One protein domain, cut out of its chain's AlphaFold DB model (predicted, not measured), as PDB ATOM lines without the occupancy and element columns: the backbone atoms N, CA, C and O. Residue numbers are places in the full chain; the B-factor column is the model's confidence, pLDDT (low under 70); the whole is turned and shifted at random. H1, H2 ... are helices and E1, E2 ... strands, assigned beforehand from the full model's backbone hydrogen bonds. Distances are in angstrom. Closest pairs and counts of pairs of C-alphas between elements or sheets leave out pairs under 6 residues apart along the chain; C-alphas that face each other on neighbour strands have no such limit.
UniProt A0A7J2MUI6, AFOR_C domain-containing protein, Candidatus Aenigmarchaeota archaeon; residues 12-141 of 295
ATOM      1  N   SER A  12     571.708 470.625 354.530       92.44
ATOM      2  CA  SER A  12     571.835 471.737 353.595       92.44
ATOM      3  C   SER A  12     570.520 471.937 352.859       92.44
ATOM      4  O   SER A  12     569.954 470.976 352.335       92.44
ATOM      5  N   GLU A  13     570.067 473.182 352.767       91.38
ATOM      6  CA  GLU A  13     568.867 473.556 352.018       91.38
ATOM      7  C   GLU A  13     569.149 474.687 351.019       91.38
ATOM      8  O   GLU A  13     570.130 475.433 351.122       91.38
ATOM      9  N   THR A  14     568.270 474.820 350.025       92.81
ATOM     10  CA  THR A  14     568.276 475.940 349.071       92.81
ATOM     11  C   THR A  14     567.312 477.041 349.525       92.81
ATOM     12  O   THR A  14     566.680 476.936 350.580       92.81
ATOM     13  N   CYS A  15     567.174 478.136 348.767       90.56
ATOM     14  CA  CYS A  15     566.182 479.167 349.094       90.56
ATOM     15  C   CYS A  15     564.770 478.858 348.554       90.56
ATOM     16  O   CYS A  15     563.891 479.709 348.650       90.56
ATOM     17  N   GLY A  16     564.536 477.625 348.081       87.56
ATOM     18  CA  GLY A  16     563.301 477.173 347.426       87.56
ATOM     19  C   GLY A  16     563.480 476.928 345.922       87.56
ATOM     20  O   GLY A  16     562.720 476.189 345.300       87.56
ATOM     21  N   GLU A  17     564.533 477.489 345.339       86.12
ATOM     22  CA  GLU A  17     565.000 477.263 343.976       86.12
ATOM     23  C   GLU A  17     565.960 476.067 343.878       86.12
ATOM     24  O   GLU A  17     566.518 475.592 344.869       86.12
ATOM     25  N   ARG A  18     566.226 475.594 342.652       85.75
ATOM     26  CA  ARG A  18     567.251 474.569 342.377       85.75
ATOM     27  C   ARG A  18     568.665 475.172 342.406       85.75
ATOM     28  O   ARG A  18     569.384 475.126 341.410       85.75
ATOM     29  N   CYS A  19     569.048 475.781 343.526       90.12
ATOM     30  CA  CYS A  19     570.366 476.384 343.700       90.12
ATOM     31  C   CYS A  19     571.411 475.316 344.031       90.12
ATOM     32  O   CYS A  19     571.301 474.598 345.020       90.12
ATOM     33  N   VAL A  20     572.470 475.264 343.226       89.62
ATOM     34  CA  VAL A  20     573.592 474.333 343.423       89.62
ATOM     35  C   VAL A  20     574.463 474.664 344.635       89.62
ATOM     36  O   VAL A  20     575.234 473.815 345.066       89.62
ATOM     37  N   ALA A  21     574.372 475.882 345.177       88.75
ATOM     38  CA  ALA A  21     575.168 476.272 346.336       88.75
ATOM     39  C   ALA A  21     574.669 475.611 347.628       88.75
ATOM     40  O   ALA A  21     575.490 475.371 348.508       88.75
ATOM     41  N   ALA A  22     573.352 475.348 347.742       89.62
ATOM     42  CA  ALA A  22     572.693 474.777 348.929       89.62
ATOM     43  C   ALA A  22     573.303 475.292 350.250       89.62
ATOM     44  O   ALA A  22     573.694 474.529 351.132       89.62
ATOM     45  N   CYS A  23     573.494 476.613 350.322       89.25
ATOM     46  CA  CYS A  23     574.380 477.236 351.300       89.25
ATOM     47  C   CYS A  23     573.784 477.300 352.707       89.25
ATOM     48  O   CYS A  23     574.534 477.484 353.666       89.25
ATOM     49  N   LYS A  24     572.457 477.170 352.840       89.75
ATOM     50  CA  LYS A  24     571.784 477.259 354.133       89.75
ATOM     51  C   LYS A  24     572.077 475.996 354.920       89.75
ATOM     52  O   LYS A  24     571.693 474.911 354.492       89.75
ATOM     53  N   LYS A  25     572.725 476.151 356.069       91.50
ATOM     54  CA  LYS A  25     573.001 475.049 356.988       91.50
ATOM     55  C   LYS A  25     571.984 475.084 358.112       91.50
ATOM     56  O   LYS A  25     571.859 476.096 358.800       91.50
ATOM     57  N   PHE A  26     571.281 473.978 358.291       92.06
ATOM     58  CA  PHE A  26     570.311 473.803 359.355       92.06
ATOM     59  C   PHE A  26     570.794 472.754 360.341       92.06
ATOM     60  O   PHE A  26     571.216 471.659 359.969       92.06
ATOM     61  N   GLU A  27     570.686 473.092 361.617       89.75
ATOM     62  CA  GLU A  27     570.841 472.144 362.704       89.75
ATOM     63  C   GLU A  27     569.488 471.980 363.395       89.75
ATOM     64  O   GLU A  27     569.000 472.871 364.098       89.75
ATOM     65  N   SER A  28     568.863 470.825 363.168       85.62
ATOM     66  CA  SER A  28     567.461 470.582 363.512       85.62
ATOM     67  C   SER A  28     566.524 471.574 362.803       85.62
ATOM     68  O   SER A  28     566.224 471.376 361.632       85.62
ATOM     69  N   LYS A  29     566.053 472.625 363.486       85.62
ATOM     70  CA  LYS A  29     565.152 473.654 362.927       85.62
ATOM     71  C   LYS A  29     565.771 475.053 362.908       85.62
ATOM     72  O   LYS A  29     565.100 476.003 362.525       85.62
ATOM     73  N   VAL A  30     567.025 475.184 363.336       91.56
ATOM     74  CA  VAL A  30     567.706 476.477 363.453       91.56
ATOM     75  C   VAL A  30     568.683 476.620 362.300       91.56
ATOM     76  O   VAL A  30     569.518 475.736 362.079       91.56
ATOM     77  N   LYS A  31     568.572 477.723 361.557       92.25
ATOM     78  CA  LYS A  31     569.549 478.089 360.534       92.25
ATOM     79  C   LYS A  31     570.787 478.646 361.230       92.25
ATOM     80  O   LYS A  31     570.674 479.517 362.085       92.25
ATOM     81  N   LEU A  32     571.965 478.150 360.869       90.56
ATOM     82  CA  LEU A  32     573.223 478.578 361.474       90.56
ATOM     83  C   LEU A  32     574.139 479.189 360.422       90.56
ATOM     84  O   LEU A  32     574.856 478.484 359.707       90.56
ATOM     85  N   ASP A  33     574.113 480.517 360.377       91.50
ATOM     86  CA  ASP A  33     575.085 481.340 359.666       91.50
ATOM     87  C   ASP A  33     576.155 481.848 360.644       91.50
ATOM     88  O   ASP A  33     575.956 481.845 361.861       91.50
ATOM     89  N   TYR A  34     577.307 482.264 360.116       92.44
ATOM     90  CA  TYR A  34     578.441 482.681 360.938       92.44
ATOM     91  C   TYR A  34     578.125 483.940 361.752       92.44
ATOM     92  O   TYR A  34     578.297 483.939 362.965       92.44
ATOM     93  N   GLU A  35     577.634 484.994 361.104       93.56
ATOM     94  CA  GLU A  35     577.474 486.311 361.714       93.56
ATOM     95  C   GLU A  35     576.437 486.319 362.849       93.56
ATOM     96  O   GLU A  35     576.758 486.831 363.923       93.56
ATOM     97  N   PRO A  36     575.240 485.713 362.694       95.56
ATOM     98  CA  PRO A  36     574.293 485.590 363.798       95.56
ATOM     99  C   PRO A  36     574.855 484.760 364.958       95.56
ATOM    100  O   PRO A  36     574.714 485.146 366.117       95.56
ATOM    101  N   ALA A  37     575.510 483.630 364.658       95.81
ATOM    102  CA  ALA A  37     576.056 482.744 365.684       95.81
ATOM    103  C   ALA A  37     577.228 483.370 366.447       95.81
ATOM    104  O   ALA A  37     577.382 483.099 367.634       95.81
ATOM    105  N   GLU A  38     578.035 484.203 365.789       96.12
ATOM    106  CA  GLU A  38     579.086 484.974 366.445       96.12
ATOM    107  C   GLU A  38     578.478 486.057 367.343       96.12
ATOM    108  O   GLU A  38     578.766 486.099 368.540       96.12
ATOM    109  N   GLY A  39     577.569 486.871 366.794       96.88
ATOM    110  CA  GLY A  39     576.972 488.014 367.489       96.88
ATOM    111  C   GLY A  39     576.124 487.655 368.702       96.88
ATOM    112  O   GLY A  39     576.163 488.360 369.708       96.88
ATOM    113  N   LEU A  40     575.388 486.546 368.630       97.69
ATOM    114  CA  LEU A  40     574.552 486.030 369.720       97.69
ATOM    115  C   LEU A  40     575.181 484.816 370.413       97.69
ATOM    116  O   LEU A  40     574.499 484.027 371.067       97.69
ATOM    117  N   GLY A  41     576.496 484.666 370.261       96.56
ATOM    118  CA  GLY A  41     577.274 483.594 370.852       96.56
ATOM    119  C   GLY A  41     578.551 484.117 371.504       96.56
ATOM    120  O   GLY A  41     578.453 484.824 372.517       96.56
ATOM    121  N   PRO A  42     579.744 483.769 370.985       95.31
ATOM    122  CA  PRO A  42     581.018 484.156 371.583       95.31
ATOM    123  C   PRO A  42     581.157 485.657 371.850       95.31
ATOM    124  O   PRO A  42     581.693 486.026 372.896       95.31
ATOM    125  N   PHE A  43     580.611 486.511 370.975       95.88
ATOM    126  CA  PHE A  43     580.673 487.968 371.121       95.88
ATOM    127  C   PHE A  43     580.033 488.476 372.426       95.88
ATOM    128  O   PHE A  43     580.511 489.437 373.024       95.88
ATOM    129  N   ILE A  44     578.998 487.787 372.917       96.94
ATOM    130  CA  ILE A  44     578.311 488.081 374.187       96.94
ATOM    131  C   ILE A  44     578.632 487.046 375.282       96.94
ATOM    132  O   ILE A  44     577.908 486.898 376.267       96.94
ATOM    133  N   GLY A  45     579.730 486.304 375.116       95.88
ATOM    134  CA  GLY A  45     580.244 485.348 376.095       95.88
ATOM    135  C   GLY A  45     579.443 484.044 376.213       95.88
ATOM    136  O   GLY A  45     579.538 483.363 377.238       95.88
ATOM    137  N   ILE A  46     578.648 483.681 375.205       96.25
ATOM    138  CA  ILE A  46     577.930 482.402 375.137       96.25
ATOM    139  C   ILE A  46     578.710 481.458 374.214       96.25
ATOM    140  O   ILE A  46     578.795 481.669 373.012       96.25
ATOM    141  N   PHE A  47     579.275 480.391 374.773       93.31
ATOM    142  CA  PHE A  47     580.084 479.411 374.033       93.31
ATOM    143  C   PHE A  47     579.404 478.044 373.922       93.31
ATOM    144  O   PHE A  47     579.837 477.202 373.133       93.31
ATOM    145  N   ASP A  48     578.355 477.802 374.711       92.00
ATOM    146  CA  ASP A  48     577.537 476.601 374.568       92.00
ATOM    147  C   ASP A  48     576.603 476.744 373.366       92.00
ATOM    148  O   ASP A  48     575.727 477.609 373.324       92.00
ATOM    149  N   ARG A  49     576.777 475.859 372.385       90.50
ATOM    150  CA  ARG A  49     576.024 475.883 371.133       90.50
ATOM    151  C   ARG A  49     574.517 475.710 371.318       90.50
ATOM    152  O   ARG A  49     573.766 476.214 370.489       90.50
ATOM    153  N   THR A  50     574.076 475.020 372.367       92.06
ATOM    154  CA  THR A  50     572.648 474.850 372.667       92.06
ATOM    155  C   THR A  50     572.024 476.209 372.949       92.06
ATOM    156  O   THR A  50     571.069 476.595 372.283       92.06
ATOM    157  N   TYR A  51     572.651 476.990 373.833       95.94
ATOM    158  CA  TYR A  51     572.197 478.340 374.156       95.94
ATOM    159  C   TYR A  51     572.300 479.301 372.968       95.94
ATOM    160  O   TYR A  51     571.392 480.103 372.764       95.94
ATOM    161  N   ILE A  52     573.349 479.192 372.144       95.62
ATOM    162  CA  ILE A  52     573.463 479.985 370.905       95.62
ATOM    163  C   ILE A  52     572.278 479.689 369.975       95.62
ATOM    164  O   ILE A  52     571.633 480.607 369.480       95.62
ATOM    165  N   LYS A  53     571.961 478.408 369.749       95.06
ATOM    166  CA  LYS A  53     570.847 477.998 368.881       95.06
ATOM    167  C   LYS A  53     569.497 478.463 369.407       95.06
ATOM    168  O   LYS A  53     568.678 478.922 368.617       95.06
ATOM    169  N   ASP A  54     569.268 478.335 370.709       96.69
ATOM    170  CA  ASP A  54     568.005 478.732 371.327       96.69
ATOM    171  C   ASP A  54     567.812 480.252 371.251       96.69
ATOM    172  O   ASP A  54     566.720 480.720 370.921       96.69
ATOM    173  N   LEU A  55     568.880 481.027 371.475       98.12
ATOM    174  CA  LEU A  55     568.838 482.483 371.345       98.12
ATOM    175  C   LEU A  55     568.636 482.912 369.888       98.12
ATOM    176  O   LEU A  55     567.828 483.799 369.624       98.12
ATOM    177  N   LEU A  56     569.302 482.252 368.937       97.31
ATOM    178  CA  LEU A  56     569.092 482.495 367.509       97.31
ATOM    179  C   LEU A  56     567.660 482.199 367.080       97.31
ATOM    180  O   LEU A  56     567.037 483.029 366.427       97.31
ATOM    181  N   HIS A  57     567.110 481.056 367.491       96.88
ATOM    182  CA  HIS A  57     565.722 480.716 367.196       96.88
ATOM    183  C   HIS A  57     564.762 481.780 367.740       96.88
ATOM    184  O   HIS A  57     563.799 482.144 367.062       96.88
ATOM    185  N   LEU A  58     564.990 482.265 368.964       97.94
ATOM    186  CA  LEU A  58     564.194 483.339 369.556       97.94
ATOM    187  C   LEU A  58     564.271 484.617 368.711       97.94
ATOM    188  O   LEU A  58     563.235 485.145 368.322       97.94
ATOM    189  N   VAL A  59     565.480 485.081 368.397       97.81
ATOM    190  CA  VAL A  59     565.717 486.317 367.632       97.81
ATOM    191  C   VAL A  59     565.116 486.239 366.227       97.81
ATOM    192  O   VAL A  59     564.412 487.165 365.820       97.81
ATOM    193  N   ASP A  60     565.291 485.114 365.530       96.31
ATOM    194  CA  ASP A  60     564.671 484.859 364.223       96.31
ATOM    195  C   ASP A  60     563.136 484.880 364.321       96.31
ATOM    196  O   ASP A  60     562.461 485.473 363.479       96.31
ATOM    197  N   SER A  61     562.568 484.273 365.370       96.88
ATOM    198  CA  SER A  61     561.112 484.237 365.592       96.88
ATOM    199  C   SER A  61     560.523 485.617 365.902       96.88
ATOM    200  O   SER A  61     559.348 485.855 365.630       96.88
ATOM    201  N   LEU A  62     561.331 486.518 366.465       97.50
ATOM    202  CA  LEU A  62     560.967 487.905 366.755       97.50
ATOM    203  C   LEU A  62     561.232 488.852 365.570       97.50
ATOM    204  O   LEU A  62     560.838 490.015 365.629       97.50
ATOM    205  N   GLY A  63     561.872 488.375 364.496       96.31
ATOM    206  CA  GLY A  63     562.173 489.176 363.307       96.31
ATOM    207  C   GLY A  63     563.235 490.255 363.538       96.31
ATOM    208  O   GLY A  63     563.178 491.312 362.912       96.31
ATOM    209  N   MET A  64     564.179 490.012 364.448       96.56
ATOM    210  CA  MET A  64     565.246 490.956 364.793       96.56
ATOM    211  C   MET A  64     566.543 490.658 364.028       96.56
ATOM    212  O   MET A  64     566.872 489.503 363.771       96.56
ATOM    213  N   ASP A  65     567.314 491.697 363.695       95.69
ATOM    214  CA  ASP A  65     568.648 491.526 363.107       95.69
ATOM    215  C   ASP A  65     569.658 491.084 364.174       95.69
ATOM    216  O   ASP A  65     570.060 491.870 365.034       95.69
ATOM    217  N   ALA A  66     570.096 489.828 364.091       96.31
ATOM    218  CA  ALA A  66     571.057 489.234 365.011       96.31
ATOM    219  C   ALA A  66     572.415 489.959 365.052       96.31
ATOM    220  O   ALA A  66     573.055 489.974 366.103       96.31
ATOM    221  N   ILE A  67     572.865 490.570 363.947       95.62
ATOM    222  CA  ILE A  67     574.161 491.264 363.906       95.62
ATOM    223  C   ILE A  67     574.085 492.552 364.719       95.62
ATOM    224  O   ILE A  67     574.906 492.792 365.610       95.62
ATOM    225  N   TYR A  68     573.075 493.368 364.426       96.88
ATOM    226  CA  TYR A  68     572.852 494.617 365.136       96.88
ATOM    227  C   TYR A  68     572.536 494.368 366.613       96.88
ATOM    228  O   TYR A  68     573.133 494.982 367.498       96.88
ATOM    229  N   LEU A  69     571.659 493.400 366.890       98.00
ATOM    230  CA  LEU A  69     571.289 493.015 368.246       98.00
ATOM    231  C   LEU A  69     572.493 492.484 369.035       98.00
ATOM    232  O   LEU A  69     572.661 492.860 370.190       98.00
ATOM    233  N   GLY A  70     573.371 491.690 368.417       97.88
ATOM    234  CA  GLY A  70     574.620 491.244 369.039       97.88
ATOM    235  C   GLY A  70     575.510 492.411 369.478       97.88
ATOM    236  O   GLY A  70     576.004 492.420 370.604       97.88
ATOM    237  N   ASN A  71     575.643 493.452 368.646       97.88
ATOM    238  CA  ASN A  71     576.382 494.672 369.000       97.88
ATOM    239  C   ASN A  71     575.719 495.465 370.143       97.88
ATOM    240  O   ASN A  71     576.421 495.978 371.022       97.88
ATOM    241  N   VAL A  72     574.383 495.535 370.175       98.44
ATOM    242  CA  VAL A  72     573.622 496.157 371.274       98.44
ATOM    243  C   VAL A  72     573.821 495.388 372.579       98.44
ATOM    244  O   VAL A  72     574.272 495.970 373.568       98.44
ATOM    245  N   ILE A  73     573.547 494.081 372.590       98.50
ATOM    246  CA  ILE A  73     573.671 493.242 373.788       98.50
ATOM    247  C   ILE A  73     575.123 493.195 374.268       98.50
ATOM    248  O   ILE A  73     575.358 493.367 375.461       98.50
ATOM    249  N   GLY A  74     576.101 493.057 373.370       98.00
ATOM    250  CA  GLY A  74     577.523 493.071 373.722       98.00
ATOM    251  C   GLY A  74     577.962 494.376 374.381       98.00
ATOM    252  O   GLY A  74     578.621 494.346 375.422       98.00
ATOM    253  N   SER A  75     577.524 495.524 373.850       98.31
ATOM    254  CA  SER A  75     577.816 496.837 374.447       98.31
ATOM    255  C   SER A  75     577.209 496.976 375.848       98.31
ATOM    256  O   SER A  75     577.878 497.435 376.776       98.31
ATOM    257  N   ILE A  76     575.957 496.540 376.029       98.56
ATOM    258  CA  ILE A  76     575.273 496.562 377.329       98.56
ATOM    259  C   ILE A  76     575.924 495.590 378.315       98.56
ATOM    260  O   ILE A  76     576.122 495.938 379.478       98.56
ATOM    261  N   PHE A  77     576.316 494.399 377.867       98.38
ATOM    262  CA  PHE A  77     576.994 493.416 378.705       98.38
ATOM    263  C   PHE A  77     578.359 493.913 379.179       98.38
ATOM    264  O   PHE A  77     578.690 493.786 380.362       98.38
ATOM    265  N   GLU A  78     579.143 494.527 378.291       97.62
ATOM    266  CA  GLU A  78     580.420 495.123 378.673       97.62
ATOM    267  C   GLU A  78     580.203 496.264 379.685       97.62
ATOM    268  O   GLU A  78     580.876 496.316 380.714       97.62
ATOM    269  N   ALA A  79     579.212 497.128 379.460       98.25
ATOM    270  CA  ALA A  79     578.892 498.227 380.368       98.25
ATOM    271  C   ALA A  79     578.413 497.760 381.755       98.25
ATOM    272  O   ALA A  79     578.835 498.325 382.768       98.25
ATOM    273  N   LEU A  80     577.573 496.721 381.811       98.38
ATOM    274  CA  LEU A  80     577.127 496.080 383.052       98.38
ATOM    275  C   LEU A  80     578.305 495.442 383.796       98.38
ATOM    276  O   LEU A  80     578.487 495.678 384.988       98.38
ATOM    277  N   SER A  81     579.141 494.670 383.098       96.81
ATOM    278  CA  SER A  81     580.286 493.987 383.720       96.81
ATOM    279  C   SER A  81     581.360 494.959 384.233       96.81
ATOM    280  O   SER A  81     582.025 494.664 385.225       96.81
ATOM    281  N   LYS A  82     581.490 496.143 383.619       96.31
ATOM    282  CA  LYS A  82     582.346 497.247 384.093       96.31
ATOM    283  C   LYS A  82     581.701 498.129 385.169       96.31
ATOM    284  O   LYS A  82     582.365 499.029 385.676       96.31
ATOM    285  N   GLY A  83     580.429 497.907 385.505       96.62
ATOM    286  CA  GLY A  83     579.690 498.717 386.477       96.62
ATOM    287  C   GLY A  83     579.368 500.142 386.010       96.62
ATOM    288  O   GLY A  83     579.045 500.987 386.839       96.62
ATOM    289  N   ILE A  84     579.452 500.422 384.703       97.81
ATOM    290  CA  ILE A  84     579.053 501.719 384.127       97.81
ATOM    291  C   ILE A  84     577.526 501.842 384.144       97.81
ATOM    292  O   ILE A  84     576.985 502.895 384.469       97.81
ATOM    293  N   ILE A  85     576.836 500.740 383.840       97.81
ATOM    294  CA  ILE A  85     575.391 500.601 384.022       97.81
ATOM    295  C   ILE A  85     575.154 499.728 385.257       97.81
ATOM    296  O   ILE A  85     575.737 498.652 385.378       97.81
ATOM    297  N   SER A  86     574.287 500.172 386.173       97.00
ATOM    298  CA  SER A  86     573.843 499.328 387.291       97.00
ATOM    299  C   SER A  86     572.924 498.214 386.788       97.00
ATOM    300  O   SER A  86     572.039 498.463 385.971       97.00
ATOM    301  N   LYS A  87     573.065 497.009 387.346       96.00
ATOM    302  CA  LYS A  87     572.171 495.871 387.081       96.00
ATOM    303  C   LYS A  87     570.698 496.186 387.376       96.00
ATOM    304  O   LYS A  87     569.813 495.702 386.676       96.00
ATOM    305  N   ASP A  88     570.447 497.079 388.336       96.75
ATOM    306  CA  ASP A  88     569.099 497.505 388.731       96.75
ATOM    307  C   ASP A  88     568.388 498.285 387.616       96.75
ATOM    308  O   ASP A  88     567.162 498.350 387.592       96.75
ATOM    309  N   LYS A  89     569.136 498.849 386.652       96.50
ATOM    310  CA  LYS A  89     568.566 499.551 385.491       96.50
ATOM    311  C   LYS A  89     567.680 498.641 384.638       96.50
ATOM    312  O   LYS A  89     566.747 499.137 384.011       96.50
ATOM    313  N   PHE A  90     567.975 497.342 384.636       96.25
ATOM    314  CA  PHE A  90     567.208 496.309 383.945       96.25
ATOM    315  C   PHE A  90     566.689 495.247 384.923       96.25
ATOM    316  O   PHE A  90     566.406 494.136 384.507       96.25
ATOM    317  N   SER A  91     566.601 495.551 386.225       96.25
ATOM    318  CA  SER A  91     566.124 494.606 387.251       96.25
ATOM    319  C   SER A  91     566.833 493.239 387.232       96.25
ATOM    320  O   SER A  91     566.204 492.207 387.451       96.25
ATOM    321  N   LEU A  92     568.141 493.213 386.948       96.88
ATOM    322  CA  LEU A  92     568.902 491.964 386.843       96.88
ATOM    323  C   LEU A  92     569.409 491.495 388.211       96.88
ATOM    324  O   LEU A  92     570.038 492.254 388.956       96.88
ATOM    325  N   ASP A  93     569.239 490.205 388.494       94.69
ATOM    326  CA  ASP A  93     569.754 489.584 389.718       94.69
ATOM    327  C   ASP A  93     571.286 489.453 389.703       94.69
ATOM    328  O   ASP A  93     571.959 489.712 390.709       94.69
ATOM    329  N   GLU A  94     571.853 489.117 388.543       95.75
ATOM    330  CA  GLU A  94     573.283 488.887 388.335       95.75
ATOM    331  C   GLU A  94     573.840 489.723 387.172       95.75
ATOM    332  O   GLU A  94     573.108 490.193 386.303       95.75
ATOM    333  N   LEU A  95     575.166 489.900 387.149       97.56
ATOM    334  CA  LEU A  95     575.880 490.549 386.047       97.56
ATOM    335  C   LEU A  95     576.312 489.525 384.984       97.56
ATOM    336  O   LEU A  95     576.625 488.380 385.335       97.56
ATOM    337  N   PRO A  96     576.404 489.933 383.706       97.38
ATOM    338  CA  PRO A  96     576.927 489.076 382.653       97.38
ATOM    339  C   PRO A  96     578.396 488.713 382.910       97.38
ATOM    340  O   PRO A  96     579.206 489.514 383.377       97.38
ATOM    341  N   SER A  97     578.739 487.473 382.582       95.56
ATOM    342  CA  SER A  97     580.063 486.878 382.719       95.56
ATOM    343  C   SER A  97     580.871 487.077 381.435       95.56
ATOM    344  O   SER A  97     580.894 486.198 380.572       95.56
ATOM    345  N   MET A  98     581.529 488.231 381.311       93.19
ATOM    346  CA  MET A  98     582.234 488.649 380.086       93.19
ATOM    347  C   MET A  98     583.724 488.274 380.026       93.19
ATOM    348  O   MET A  98     584.374 488.549 379.022       93.19
ATOM    349  N   ASP A  99     584.287 487.635 381.059       90.31
ATOM    350  CA  ASP A  99     585.642 487.074 380.972       90.31
ATOM    351  C   ASP A  99     585.628 485.831 380.060       90.31
ATOM    352  O   ASP A  99     585.049 484.811 380.448       90.31
ATOM    353  N   PRO A 100     586.278 485.852 378.880       82.62
ATOM    354  CA  PRO A 100     586.267 484.716 377.961       82.62
ATOM    355  C   PRO A 100     586.955 483.470 378.539       82.62
ATOM    356  O   PRO A 100     586.700 482.361 378.073       82.62
ATOM    357  N   ARG A 101     587.815 483.621 379.556       86.00
ATOM    358  CA  ARG A 101     588.490 482.496 380.223       86.00
ATOM    359  C   ARG A 101     587.603 481.815 381.261       86.00
ATOM    360  O   ARG A 101     587.791 480.632 381.524       86.00
ATOM    361  N   ASN A 102     586.640 482.547 381.819       86.44
ATOM    362  CA  ASN A 102     585.751 482.099 382.891       86.44
ATOM    363  C   ASN A 102     584.286 482.426 382.565       86.44
ATOM    364  O   ASN A 102     583.532 482.889 383.419       86.44
ATOM    365  N   SER A 103     583.881 482.230 381.311       87.75
ATOM    366  CA  SER A 103     582.538 482.573 380.851       87.75
ATOM    367  C   SER A 103     581.484 481.609 381.399       87.75
ATOM    368  O   SER A 103     581.693 480.395 381.482       87.75
ATOM    369  N   ASN A 104     580.314 482.151 381.739       95.12
ATOM    370  CA  ASN A 104     579.133 481.379 382.109       95.12
ATOM    371  C   ASN A 104     578.068 481.547 381.020       95.12
ATOM    372  O   ASN A 104     577.331 482.533 380.998       95.12
ATOM    373  N   SER A 105     578.014 480.580 380.101       95.88
ATOM    374  CA  SER A 105     577.119 480.637 378.941       95.88
ATOM    375  C   SER A 105     575.642 480.594 379.319       95.88
ATOM    376  O   SER A 105     574.862 481.287 378.685       95.88
ATOM    377  N   GLU A 106     575.263 479.838 380.354       97.25
ATOM    378  CA  GLU A 106     573.874 479.776 380.827       97.25
ATOM    379  C   GLU A 106     573.428 481.127 381.384       97.25
ATOM    380  O   GLU A 106     572.402 481.662 380.972       97.25
ATOM    381  N   ARG A 107     574.241 481.735 382.257       97.62
ATOM    382  CA  ARG A 107     573.946 483.063 382.806       97.62
ATOM    383  C   ARG A 107     573.821 484.110 381.703       97.62
ATOM    384  O   ARG A 107     572.842 484.850 381.673       97.62
ATOM    385  N   ASN A 108     574.797 484.168 380.796       98.00
ATOM    386  CA  ASN A 108     574.788 485.142 379.703       98.00
ATOM    387  C   ASN A 108     573.590 484.932 378.776       98.00
ATOM    388  O   ASN A 108     572.962 485.907 378.378       98.00
ATOM    389  N   PHE A 109     573.230 483.680 378.491       98.50
ATOM    390  CA  PHE A 109     572.030 483.340 377.734       98.50
ATOM    391  C   PHE A 109     570.752 483.822 378.418       98.50
ATOM    392  O   PHE A 109     569.938 484.470 377.769       98.50
ATOM    393  N   MET A 110     570.582 483.560 379.717       98.56
ATOM    394  CA  MET A 110     569.380 483.967 380.451       98.56
ATOM    395  C   MET A 110     569.223 485.490 380.488       98.56
ATOM    396  O   MET A 110     568.129 485.996 380.241       98.56
ATOM    397  N   ILE A 111     570.317 486.223 380.722       98.62
ATOM    398  CA  ILE A 111     570.305 487.691 380.683       98.62
ATOM    399  C   ILE A 111     570.011 488.183 379.258       98.62
ATOM    400  O   ILE A 111     569.160 489.050 379.079       98.62
ATOM    401  N   ALA A 112     570.676 487.629 378.238       98.62
ATOM    402  CA  ALA A 112     570.488 488.048 376.849       98.62
ATOM    403  C   ALA A 112     569.042 487.815 376.405       98.62
ATOM    404  O   ALA A 112     568.408 488.727 375.888       98.62
ATOM    405  N   ARG A 113     568.495 486.629 376.680       98.75
ATOM    406  CA  ARG A 113     567.098 486.285 376.419       98.75
ATOM    407  C   ARG A 113     566.138 487.281 377.065       98.75
ATOM    408  O   ARG A 113     565.261 487.785 376.373       98.75
ATOM    409  N   TYR A 114     566.324 487.584 378.351       98.69
ATOM    410  CA  TYR A 114     565.477 488.533 379.072       98.69
ATOM    411  C   TYR A 114     565.516 489.935 378.445       98.69
ATOM    412  O   TYR A 114     564.470 490.536 378.207       98.69
ATOM    413  N   LEU A 115     566.708 490.435 378.092       98.56
ATOM    414  CA  LEU A 115     566.841 491.723 377.405       98.56
ATOM    415  C   LEU A 115     566.192 491.707 376.015       98.56
ATOM    416  O   LEU A 115     565.515 492.663 375.654       98.56
ATOM    417  N   VAL A 116     566.359 490.631 375.243       98.62
ATOM    418  CA  VAL A 116     565.759 490.483 373.907       98.62
ATOM    419  C   VAL A 116     564.233 490.444 373.976       98.62
ATOM    420  O   VAL A 116     563.569 491.160 373.227       98.62
ATOM    421  N   GLU A 117     563.666 489.654 374.889       98.50
ATOM    422  CA  GLU A 117     562.217 489.592 375.115       98.50
ATOM    423  C   GLU A 117     561.672 490.957 375.574       98.50
ATOM    424  O   GLU A 117     560.634 491.393 375.077       98.50
ATOM    425  N   GLY A 118     562.400 491.672 376.439       98.31
ATOM    426  CA  GLY A 118     562.036 493.020 376.880       98.31
ATOM    427  C   GLY A 118     562.153 494.092 375.786       98.31
ATOM    428  O   GLY A 118     561.337 495.011 375.733       98.31
ATOM    429  N   ILE A 119     563.112 493.975 374.860       98.12
ATOM    430  CA  ILE A 119     563.162 494.821 373.654       98.12
ATOM    431  C   ILE A 119     561.933 494.544 372.785       98.12
ATOM    432  O   ILE A 119     561.256 495.476 372.356       98.12
ATOM    433  N   ALA A 120     561.622 493.267 372.545       97.88
ATOM    434  CA  ALA A 120     560.518 492.854 371.682       97.88
ATOM    435  C   ALA A 120     559.145 493.275 372.222       97.88
ATOM    436  O   ALA A 120     558.258 493.634 371.450       97.88
ATOM    437  N   SER A 121     558.967 493.223 373.543       97.38
ATOM    438  CA  SER A 121     557.727 493.616 374.216       97.38
ATOM    439  C   SER A 121     557.573 495.134 374.368       97.38
ATOM    440  O   SER A 121     556.478 495.603 374.676       97.38
ATOM    441  N   GLY A 122     558.650 495.899 374.160       96.88
ATOM    442  CA  GLY A 122     558.708 497.340 374.404       96.88
ATOM    443  C   GLY A 122     559.010 497.728 375.857       96.88
ATOM    444  O   GLY A 122     559.079 498.917 376.154       96.88
ATOM    445  N   GLU A 123     559.231 496.765 376.759       97.31
ATOM    446  CA  GLU A 123     559.665 497.023 378.142       97.31
ATOM    447  C   GLU A 123     561.001 497.783 378.183       97.31
ATOM    448  O   GLU A 123     561.175 498.717 378.967       97.31
ATOM    449  N   PHE A 124     561.926 497.439 377.282       97.00
ATOM    450  CA  PHE A 124     563.222 498.098 377.127       97.00
ATOM    451  C   PHE A 124     563.272 498.972 375.874       97.00
ATOM    452  O   PHE A 124     564.169 498.825 375.044       97.00
ATOM    453  N   GLU A 125     562.330 499.913 375.751       95.25
ATOM    454  CA  GLU A 125     562.190 500.803 374.584       95.25
ATOM    455  C   GLU A 125     563.517 501.452 374.156       95.25
ATOM    456  O   GLU A 125     563.838 501.498 372.968       95.25
ATOM    457  N   THR A 126     564.338 501.908 375.111       95.81
ATOM    458  CA  THR A 126     565.651 502.495 374.807       95.81
ATOM    459  C   THR A 126     566.549 501.534 374.033       95.81
ATOM    460  O   THR A 126     567.191 501.964 373.077       95.81
ATOM    461  N   LEU A 127     566.585 500.253 374.407       97.38
ATOM    462  CA  LEU A 127     567.408 499.238 373.742       97.38
ATOM    463  C   LEU A 127     566.877 498.853 372.350       97.38
ATOM    464  O   LEU A 127     567.604 498.235 371.582       97.38
ATOM    465  N   GLY A 128     565.645 499.248 372.007       95.38
ATOM    466  CA  GLY A 128     565.086 499.141 370.657       95.38
ATOM    467  C   GLY A 128     565.447 500.306 369.722       95.38
ATOM    468  O   GLY A 128     565.036 500.310 368.563       95.38
ATOM    469  N   LYS A 129     566.190 501.314 370.204       96.38
ATOM    470  CA  LYS A 129     566.706 502.423 369.380       96.38
ATOM    471  C   LYS A 129     568.014 502.016 368.685       96.38
ATOM    472  O   LYS A 129     568.529 500.919 368.867       96.38
ATOM    473  N   ASN A 130     568.579 502.926 367.894       95.88
ATOM    474  CA  ASN A 130     569.904 502.713 367.316       95.88
ATOM    475  C   ASN A 130     571.017 502.768 368.390       95.88
ATOM    476  O   ASN A 130     570.862 503.417 369.432       95.88
ATOM    477  N   LEU A 131     572.132 502.077 368.148       97.56
ATOM    478  CA  LEU A 131     573.228 501.881 369.089       97.56
ATOM    479  C   LEU A 131     573.854 503.205 369.512       97.56
ATOM    480  O   LEU A 131     574.208 503.365 370.674       97.56
ATOM    481  N   ARG A 132     573.935 504.191 368.618       97.12
ATOM    482  CA  ARG A 132     574.454 505.522 368.939       97.12
ATOM    483  C   ARG A 132     573.573 506.250 369.955       97.12
ATOM    484  O   ARG A 132     574.090 506.879 370.880       97.12
ATOM    485  N   LYS A 133     572.245 506.160 369.822       97.19
ATOM    486  CA  LYS A 133     571.276 506.716 370.784       97.19
ATOM    487  C   LYS A 133     571.336 505.969 372.114       97.19
ATOM    488  O   LYS A 133     571.417 506.624 373.151       97.19
ATOM    489  N   ILE A 134     571.388 504.635 372.081       97.94
ATOM    490  CA  ILE A 134     571.604 503.792 373.270       97.94
ATOM    491  C   ILE A 134     572.881 504.235 373.993       97.94
ATOM    492  O   ILE A 134     572.864 504.523 375.188       97.94
ATOM    493  N   ALA A 135     573.984 504.366 373.260       97.69
ATOM    494  CA  ALA A 135     575.283 504.658 373.833       97.69
ATOM    495  C   ALA A 135     575.359 506.045 374.481       97.69
ATOM    496  O   ALA A 135     575.988 506.201 375.527       97.69
ATOM    497  N   ARG A 136     574.680 507.045 373.906       96.25
ATOM    498  CA  ARG A 136     574.531 508.373 374.519       96.25
ATOM    499  C   ARG A 136     573.663 508.328 375.775       96.25
ATOM    500  O   ARG A 136     574.034 508.932 376.774       96.25
ATOM    501  N   GLU A 137     572.543 507.608 375.741       96.88
ATOM    502  CA  GLU A 137     571.604 507.527 376.870       96.88
ATOM    503  C   GLU A 137     572.227 506.844 378.097       96.88
ATOM    504  O   GLU A 137     572.019 507.287 379.226       96.88
ATOM    505  N   PHE A 138     573.044 505.811 377.881       97.50
ATOM    506  CA  PHE A 138     573.738 505.091 378.953       97.50
ATOM    507  C   PHE A 138     575.164 505.581 379.233       97.50
ATOM    508  O   PHE A 138     575.824 505.033 380.112       97.50
ATOM    509  N   ASN A 139     575.645 506.603 378.518       97.44
ATOM    510  CA  ASN A 139     577.013 507.121 378.620       97.44
ATOM    511  C   ASN A 139     578.103 506.044 378.393       97.44
ATOM    512  O   ASN A 139     579.061 505.924 379.154       97.44
ATOM    513  N   ILE A 140     577.941 505.248 377.332       98.00
ATOM    514  CA  ILE A 140     578.837 504.144 376.938       98.00
ATOM    515  C   ILE A 140     579.380 504.299 375.509       98.00
ATOM    516  O   ILE A 140     579.806 503.318 374.905       98.00
ATOM    517  N   LEU A 141     579.374 505.521 374.961       97.44
ATOM    518  CA  LEU A 141     579.799 505.829 373.585       97.44
ATOM    519  C   LEU A 141     581.133 505.166 373.214       97.44
ATOM    520  O   LEU A 141     581.248 504.525 372.176       97.44
TER     521      LEU A 141
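AT A GLANCE: This is residues 12 to 141 of the 295 residues of the protein "AFOR_C domain-containing protein" of Candidatus Aenigmarchaeota archaeon (UniProt A0A7J2MUI6). Two long helices, H5 and H2, lie side by side and run the same way, and a third long helix, H3, crosses H5 at a steep angle in a second layer. Shorter helices lie round these three: H1 beside the beginning of H3, H4 near its end, H6 at the last turns of H5, and H7 near H3; an arm of residues 12 to 23 with the strand E1 extends from this body and adds to its length. The printed part has 130 residues, with one named strand and seven named helices in the order E1, H1, H2, H3, H4, H5, H6, H7, and its class is mostly helix. It is compact, with a radius of gyration of the C-alphas of 15.6 A, yet elongated, spanning 51 by 31 by 23 A.

IN THESE COORDINATES: H5, the longest helix, covers residues 105 to 121 and is 23.8 A long, from C-alpha 105 at (577.119, 480.637, 378.941) to C-alpha 121 at (557.727, 493.616, 374.216). H2 covers residues 49 to 62, 19.8 A, and H3 residues 66 to 81, 21.4 A. H1 is residues 34 to 39, H4 residues 87 to 90, H6 residues 125 to 128 and H7 residues 131 to 137. E1, residues 24 to 27, begins at C-alpha 24 at (571.784, 477.259, 354.133).

HOW THE PARTS SIT: H5 touches H2 at a shallow tilt of 2 degrees, the same way; their closest C-alphas, of Phe 109 and Tyr 51, are 6.2 A apart. H2 is the hub, touching three helices. With residues 52 to 56 alone it touches H1, about perpendicular at 89 degrees, closest at the C-alphas of Ile 52 and Ala 37, 6.4 A. H2 and H3 only just touch, only at the corner, with 3 pairs of C-alphas within 8 A, the closest those of Val 59 and Ala 66, 6.6 A. H3, with residues 66 to 71 alone, touches H1 at a shallow tilt of 30 degrees, the same way, closest at the C-alphas of Gly 70 and Gly 39, 4.3 A. By these tilts the helix packing is mostly aligned, only just, with 2 of 3 pairs at a shallow tilt. H3 and H5 are close but not clearly touching, at a steep tilt of 64 degrees, with the C-alphas of Ile 73 and Ala 112 closest at 6.8 A. H5 touches H6 only at the corner, with the C-alphas of Ile 119 and Gly 128 closest at 5.6 A. H7 is close to H3 but not clearly touching, and so is H4; their closest C-alphas are those of Leu 131 and Val 72, 6.1 A, and of Lys 87 and Leu 80, 6.4 A. E1 pairs with no named strand and is apart from H1 and H2, among others; residues 12 to 13 pair antiparallel with its residues 24 to 25. In H1, H2, H3, H5 and H7 every O i to N i+4 pair is within hydrogen-bond range; H4 and H6 are too short for such a pair.

THE WHOLE: The two C-alphas farthest apart, of Arg 18 and Gly 83, are 51.8 A apart. The printed part has no cut. The link from H4 to H5, 14 residues, is long. The mean pLDDT of the printed part is 95.2, and no printed residue is under 70.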